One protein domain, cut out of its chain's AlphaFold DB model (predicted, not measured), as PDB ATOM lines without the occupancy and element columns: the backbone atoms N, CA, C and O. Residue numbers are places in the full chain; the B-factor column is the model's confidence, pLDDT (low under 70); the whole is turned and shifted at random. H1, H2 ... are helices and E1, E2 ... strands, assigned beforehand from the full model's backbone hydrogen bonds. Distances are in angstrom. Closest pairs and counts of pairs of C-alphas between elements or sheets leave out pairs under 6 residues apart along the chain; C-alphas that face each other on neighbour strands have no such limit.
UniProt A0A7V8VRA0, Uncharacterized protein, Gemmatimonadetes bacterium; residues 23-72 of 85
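What this domain is: This is residues 23 to 72 of the 85 residues of an uncharacterized protein of Gemmatimonadetes bacterium (UniProt A0A7V8VRA0). One twisted sheet of four antiparallel strands, in the order E1, E2, E3, E4, makes a wall, with the short helix H1 beyond one end of E1 and E2. The 50 printed residues, mostly strand by class, run E1, H1, E2, E3, E4. The whole is loose, radius of gyration of the C-alphas 12.5 A, and spans 37 by 20 by 11 A.

Where its parts are: E1, residues 23 to 26, begins with C-alpha 23 at (20.669, -31.549, 7.558) and is 10.0 A long. H1 is residues 29 to 34, 8.9 A; E2 42 to 47, 16.6 A; E3 52 to 59, 22.5 A; E4 64 to 71, 23.1 A.

How they stand to each other: E1 and E2 are antiparallel at 176 degrees, N 25 and O 43 within hydrogen-bond range at 2.8 A. E2, E3 and E4 form a meander of two hairpins, each strand the antiparallel neighbour of the one before; N 44 and O 56 are 2.9 A apart, N 68 and O 55 2.8 A. H1, every O i to N i+4 pair within range, is not on the sheet.

The domain as a whole: The farthest C-alphas, Arg 33 and Glu 50, are 37.6 A apart. The printed part has no cut, no long link and no residue under pLDDT 70.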
ATOM      1  N   GLN A  23      20.149 -31.578   8.914       97.25
ATOM      2  CA  GLN A  23      20.669 -31.549   7.558       97.25
ATOM      3  C   GLN A  23      19.685 -30.818   6.656       97.25
ATOM      4  O   GLN A  23      18.478 -31.031   6.741       97.25
ATOM      5  N   ILE A  24      20.217 -29.946   5.804       96.19
ATOM      6  CA  ILE A  24      19.457 -29.242   4.772       96.19
ATOM      7  C   ILE A  24      19.938 -29.683   3.394       96.19
ATOM      8  O   ILE A  24      21.123 -29.973   3.226       96.19
ATOM      9  N   PHE A  25      19.017 -29.702   2.439       97.00
ATOM     10  CA  PHE A  25      19.225 -30.090   1.048       97.00
ATOM     11  C   PHE A  25      18.593 -29.008   0.164       97.00
ATOM     12  O   PHE A  25      17.384 -29.046  -0.082       97.00
ATOM     13  N   PRO A  26      19.354 -27.970  -0.222       96.25
ATOM     14  CA  PRO A  26      18.859 -26.917  -1.102       96.25
ATOM     15  C   PRO A  26      18.564 -27.457  -2.501       96.25
ATOM     16  O   PRO A  26      19.251 -28.361  -2.965       96.25
ATOM     17  N   ALA A  27      17.582 -26.880  -3.188       96.75
ATOM     18  CA  ALA A  27      17.385 -27.111  -4.613       96.75
ATOM     19  C   ALA A  27      18.671 -26.772  -5.383       96.75
ATOM     20  O   ALA A  27      19.226 -25.678  -5.251       96.75
ATOM     21  N   ASP A  28      19.154 -27.720  -6.179       96.38
ATOM     22  CA  ASP A  28      20.355 -27.540  -6.981       96.38
ATOM     23  C   ASP A  28      20.064 -26.855  -8.331       96.38
ATOM     24  O   ASP A  28      18.939 -26.472  -8.673       96.38
ATOM     25  N   ALA A  29      21.111 -26.720  -9.150       96.56
ATOM     26  CA  ALA A  29      20.987 -26.145 -10.480       96.56
ATOM     27  C   ALA A  29      20.097 -26.982 -11.415       96.56
ATOM     28  O   ALA A  29      19.498 -26.409 -12.326       96.56
ATOM     29  N   HIS A  30      20.028 -28.309 -11.257       95.62
ATOM     30  CA  HIS A  30      19.116 -29.135 -12.048       95.62
ATOM     31  C   HIS A  30      17.662 -28.836 -11.685       95.62
ATOM     32  O   HIS A  30      16.875 -28.490 -12.567       95.62
ATOM     33  N   THR A  31      17.349 -28.835 -10.394       96.12
ATOM     34  CA  THR A  31      16.043 -28.482  -9.840       96.12
ATOM     35  C   THR A  31      15.599 -27.103 -10.303       96.12
ATOM     36  O   THR A  31      14.485 -26.955 -10.793       96.12
ATOM     37  N   ALA A  32      16.477 -26.099 -10.241       95.88
ATOM     38  CA  ALA A  32      16.162 -24.750 -10.707       95.88
ATOM     39  C   ALA A  32      15.849 -24.681 -12.216       95.88
ATOM     40  O   ALA A  32      15.088 -23.812 -12.640       95.88
ATOM     41  N   ARG A  33      16.407 -25.589 -13.034       96.19
ATOM     42  CA  ARG A  33      16.094 -25.677 -14.472       96.19
ATOM     43  C   ARG A  33      14.737 -26.327 -14.730       96.19
ATOM     44  O   ARG A  33      13.997 -25.819 -15.566       96.19
ATOM     45  N   ILE A  34      14.426 -27.432 -14.050       95.44
ATOM     46  CA  ILE A  34      13.189 -28.196 -14.297       95.44
ATOM     47  C   ILE A  34      11.980 -27.659 -13.512       95.44
ATOM     48  O   ILE A  34      10.841 -27.846 -13.927       95.44
ATOM     49  N   LEU A  35      12.217 -26.952 -12.402       94.31
ATOM     50  CA  LEU A  35      11.204 -26.369 -11.516       94.31
ATOM     51  C   LEU A  35      11.627 -24.962 -11.028       94.31
ATOM     52  O   LEU A  35      11.912 -24.785  -9.839       94.31
ATOM     53  N   PRO A  36      11.643 -23.926 -11.891       94.12
ATOM     54  CA  PRO A  36      12.129 -22.585 -11.532       94.12
ATOM     55  C   PRO A  36      11.449 -21.956 -10.305       94.12
ATOM     56  O   PRO A  36      12.084 -21.278  -9.505       94.12
ATOM     57  N   GLN A  37      10.160 -22.228 -10.108       92.88
ATOM     58  CA  GLN A  37       9.360 -21.781  -8.963       92.88
ATOM     59  C   GLN A  37       9.712 -22.475  -7.636       92.88
ATOM     60  O   GLN A  37       9.116 -22.161  -6.608       92.88
ATOM     61  N   ARG A  38      10.607 -23.469  -7.669       92.44
ATOM     62  CA  ARG A  38      11.116 -24.221  -6.514       92.44
ATOM     63  C   ARG A  38      12.626 -24.038  -6.330       92.44
ATOM     64  O   ARG A  38      13.225 -24.761  -5.543       92.44
ATOM     65  N   ALA A  39      13.249 -23.111  -7.059       95.19
ATOM     66  CA  ALA A  39      14.701 -22.929  -7.069       95.19
ATOM     67  C   ALA A  39      15.282 -22.467  -5.720       95.19
ATOM     68  O   ALA A  39      16.474 -22.625  -5.486       95.19
ATOM     69  N   ASP A  40      14.460 -21.896  -4.838       94.81
ATOM     70  CA  ASP A  40      14.849 -21.469  -3.492       94.81
ATOM     71  C   ASP A  40      14.421 -22.456  -2.396       94.81
ATOM     72  O   ASP A  40      14.663 -22.216  -1.212       94.81
ATOM     73  N   ASN A  41      13.792 -23.571  -2.772       95.06
ATOM     74  CA  ASN A  41      13.386 -24.593  -1.826       95.06
ATOM     75  C   ASN A  41      14.585 -25.210  -1.121       95.06
ATOM     76  O   ASN A  41      15.642 -25.422  -1.716       95.06
ATOM     77  N   PHE A  42      14.361 -25.651   0.109       95.69
ATOM     78  CA  PHE A  42      15.215 -26.663   0.703       95.69
ATOM     79  C   PHE A  42      14.393 -27.689   1.467       95.69
ATOM     80  O   PHE A  42      13.423 -27.354   2.157       95.69
ATOM     81  N   TRP A  43      14.808 -28.945   1.355       96.81
ATOM     82  CA  TRP A  43      14.358 -30.007   2.241       96.81
ATOM     83  C   TRP A  43      15.226 -30.029   3.487       96.81
ATOM     84  O   TRP A  43      16.387 -29.610   3.461       96.81
ATOM     85  N   PHE A  44      14.672 -30.519   4.588       96.56
ATOM     86  CA  PHE A  44      15.425 -30.697   5.815       96.56
ATOM     87  C   PHE A  44      15.026 -31.966   6.558       96.56
ATOM     88  O   PHE A  44      13.879 -32.410   6.504       96.56
ATOM     89  N   LEU A  45      16.000 -32.499   7.286       97.56
ATOM     90  CA  LEU A  45      15.843 -33.507   8.325       97.56
ATOM     91  C   LEU A  45      16.400 -32.923   9.619       97.56
ATOM     92  O   LEU A  45      17.490 -32.350   9.604       97.56
ATOM     93  N   GLU A  46      15.684 -33.060  10.726       97.94
ATOM     94  CA  GLU A  46      16.128 -32.585  12.035       97.94
ATOM     95  C   GLU A  46      15.768 -33.572  13.141       97.94
ATOM     96  O   GLU A  46      14.602 -33.902  13.325       97.94
ATOM     97  N   LEU A  47      16.769 -33.990  13.909       98.12
ATOM     98  CA  LEU A  47      16.562 -34.643  15.196       98.12
ATOM     99  C   LEU A  47      16.324 -33.551  16.237       98.12
ATOM    100  O   LEU A  47      17.266 -32.878  16.657       98.12
ATOM    101  N   VAL A  48      15.065 -33.348  16.618       97.50
ATOM    102  CA  VAL A  48      14.690 -32.353  17.634       97.50
ATOM    103  C   VAL A  48      15.196 -32.801  19.004       97.50
ATOM    104  O   VAL A  48      15.725 -31.999  19.773       97.50
ATOM    105  N   ASP A  49      15.082 -34.101  19.262       97.19
ATOM    106  CA  ASP A  49      15.604 -34.823  20.417       97.19
ATOM    107  C   ASP A  49      15.793 -36.313  20.050       97.19
ATOM    108  O   ASP A  49      15.792 -36.678  18.872       97.19
ATOM    109  N   GLU A  50      16.006 -37.182  21.043       95.25
ATOM    110  CA  GLU A  50      16.223 -38.623  20.836       95.25
ATOM    111  C   GLU A  50      14.977 -39.380  20.347       95.25
ATOM    112  O   GLU A  50      15.105 -40.477  19.806       95.25
ATOM    113  N   ALA A  51      13.784 -38.811  20.526       97.19
ATOM    114  CA  ALA A  51      12.505 -39.441  20.216       97.19
ATOM    115  C   ALA A  51      11.749 -38.739  19.076       97.19
ATOM    116  O   ALA A  51      10.712 -39.240  18.654       97.19
ATOM    117  N   THR A  52      12.250 -37.618  18.553       98.12
ATOM    118  CA  THR A  52      11.513 -36.788  17.595       98.12
ATOM    119  C   THR A  52      12.350 -36.448  16.367       98.12
ATOM    120  O   THR A  52      13.354 -35.734  16.450       98.12
ATOM    121  N   LEU A  53      11.885 -36.888  15.194       98.19
ATOM    122  CA  LEU A  53      12.436 -36.495  13.895       98.19
ATOM    123  C   LEU A  53      11.460 -35.580  13.156       98.19
ATOM    124  O   LEU A  53      10.299 -35.926  12.942       98.19
ATOM    125  N   HIS A  54      11.946 -34.432  12.693       98.44
ATOM    126  CA  HIS A  54      11.249 -33.582  11.737       98.44
ATOM    127  C   HIS A  54      11.797 -33.810  10.330       98.44
ATOM    128  O   HIS A  54      13.007 -33.801  10.112       98.44
ATOM    129  N   TYR A  55      10.896 -33.956   9.364       97.88
ATOM    130  CA  TYR A  55      11.206 -33.927   7.937       97.88
ATOM    131  C   TYR A  55      10.301 -32.913   7.260       97.88
ATOM    132  O   TYR A  55       9.100 -32.859   7.530       97.88
ATOM    133  N   GLY A  56      10.848 -32.100   6.368       97.06
ATOM    134  CA  GLY A  56      10.024 -31.107   5.712       97.06
ATOM    135  C   GLY A  56      10.693 -30.394   4.564       97.06
ATOM    136  O   GLY A  56      11.838 -30.655   4.204       97.06
ATOM    137  N   VAL A  57       9.931 -29.464   4.007       96.31
ATOM    138  CA  VAL A  57      10.359 -28.543   2.962       96.31
ATOM    139  C   VAL A  57       9.969 -27.130   3.367       96.31
ATOM    140  O   VAL A  57       8.892 -26.891   3.925       96.31
ATOM    141  N   TYR A  58      10.865 -26.194   3.094       95.69
ATOM    142  CA  TYR A  58      10.650 -24.772   3.296       95.69
ATOM    143  C   TYR A  58      10.708 -24.062   1.941       95.69
ATOM    144  O   TYR A  58      11.581 -24.362   1.124       95.69
ATOM    145  N   TRP A  59       9.777 -23.131   1.711       94.25
ATOM    146  CA  TRP A  59       9.734 -22.257   0.535       94.25
ATOM    147  C   TRP A  59       9.991 -20.813   0.987       94.25
ATOM    148  O   TRP A  59       9.028 -20.108   1.309       94.25
ATOM    149  N   PRO A  60      11.256 -20.356   1.052       92.06
ATOM    150  CA  PRO A  60      11.603 -19.054   1.618       92.06
ATOM    151  C   PRO A  60      10.847 -17.884   1.002       92.06
ATOM    152  O   PRO A  60      10.254 -17.088   1.728       92.06
ATOM    153  N   THR A  61      10.807 -17.802  -0.327       91.75
ATOM    154  CA  THR A  61      10.156 -16.695  -1.038       91.75
ATOM    155  C   THR A  61       8.648 -16.688  -0.809       91.75
ATOM    156  O   THR A  61       8.035 -15.627  -0.713       91.75
ATOM    157  N   ALA A  62       8.038 -17.868  -0.692       88.50
ATOM    158  CA  ALA A  62       6.603 -18.004  -0.475       88.50
ATOM    159  C   ALA A  62       6.200 -17.993   1.013       88.50
ATOM    160  O   ALA A  62       5.008 -18.058   1.314       88.50
ATOM    161  N   GLY A  63       7.166 -17.947   1.937       91.06
ATOM    162  CA  GLY A  63       6.945 -17.782   3.375       91.06
ATOM    163  C   GLY A  63       6.201 -18.925   4.071       91.06
ATOM    164  O   GLY A  63       5.616 -18.702   5.129       91.06
ATOM    165  N   HIS A  64       6.188 -20.134   3.507       90.69
ATOM    166  CA  HIS A  64       5.508 -21.284   4.108       90.69
ATOM    167  C   HIS A  64       6.379 -22.540   4.110       90.69
ATOM    168  O   HIS A  64       7.434 -22.605   3.478       90.69
ATOM    169  N   SER A  65       5.926 -23.546   4.854       94.56
ATOM    170  CA  SER A  65       6.619 -24.816   5.033       94.56
ATOM    171  C   SER A  65       5.640 -25.949   5.257       94.56
ATOM    172  O   SER A  65       4.603 -25.752   5.891       94.56
ATOM    173  N   VAL A  66       6.018 -27.145   4.823       96.69
ATOM    174  CA  VAL A  66       5.374 -28.388   5.248       96.69
ATOM    175  C   VAL A  66       6.376 -29.148   6.096       96.69
ATOM    176  O   VAL A  66       7.529 -29.317   5.700       96.69
ATOM    177  N   ARG A  67       5.924 -29.600   7.263       97.38
ATOM    178  CA  ARG A  67       6.721 -30.370   8.210       97.38
ATOM    179  C   ARG A  67       5.918 -31.562   8.695       97.38
ATOM    180  O   ARG A  67       4.774 -31.404   9.116       97.38
ATOM    181  N   LEU A  68       6.551 -32.722   8.657       98.38
ATOM    182  CA  LEU A  68       6.094 -33.951   9.275       98.38
ATOM    183  C   LEU A  68       6.945 -34.207  10.514       98.38
ATOM    184  O   LEU A  68       8.157 -33.987  10.497       98.38
ATOM    185  N   GLU A  69       6.291 -34.657  11.575       98.31
ATOM    186  CA  GLU A  69       6.923 -35.073  12.822       98.31
ATOM    187  C   GLU A  69       6.746 -36.580  12.976       98.31
ATOM    188  O   GLU A  69       5.655 -37.108  12.750       98.31
ATOM    189  N   PHE A  70       7.831 -37.258  13.329       97.44
ATOM    190  CA  PHE A  70       7.870 -38.693  13.547       97.44
ATOM    191  C   PHE A  70       8.261 -38.963  14.995       97.44
ATOM    192  O   PHE A  70       9.314 -38.507  15.446       97.44
ATOM    193  N   ASP A  71       7.417 -39.730  15.683       97.06
ATOM    194  CA  ASP A  71       7.699 -40.300  16.997       97.06
ATOM    195  C   ASP A  71       8.571 -41.553  16.832       97.06
ATOM    196  O   ASP A  71       8.180 -42.532  16.191       97.06
ATOM    197  N   LEU A  72       9.775 -41.499  17.396       96.19
ATOM    198  CA  LEU A  72      10.782 -42.554  17.387       96.19
ATOM    199  C   LEU A  72      10.801 -43.368  18.693       96.19
ATOM    200  O   LEU A  72      11.651 -44.243  18.850       96.19
TER     201      LEU A  72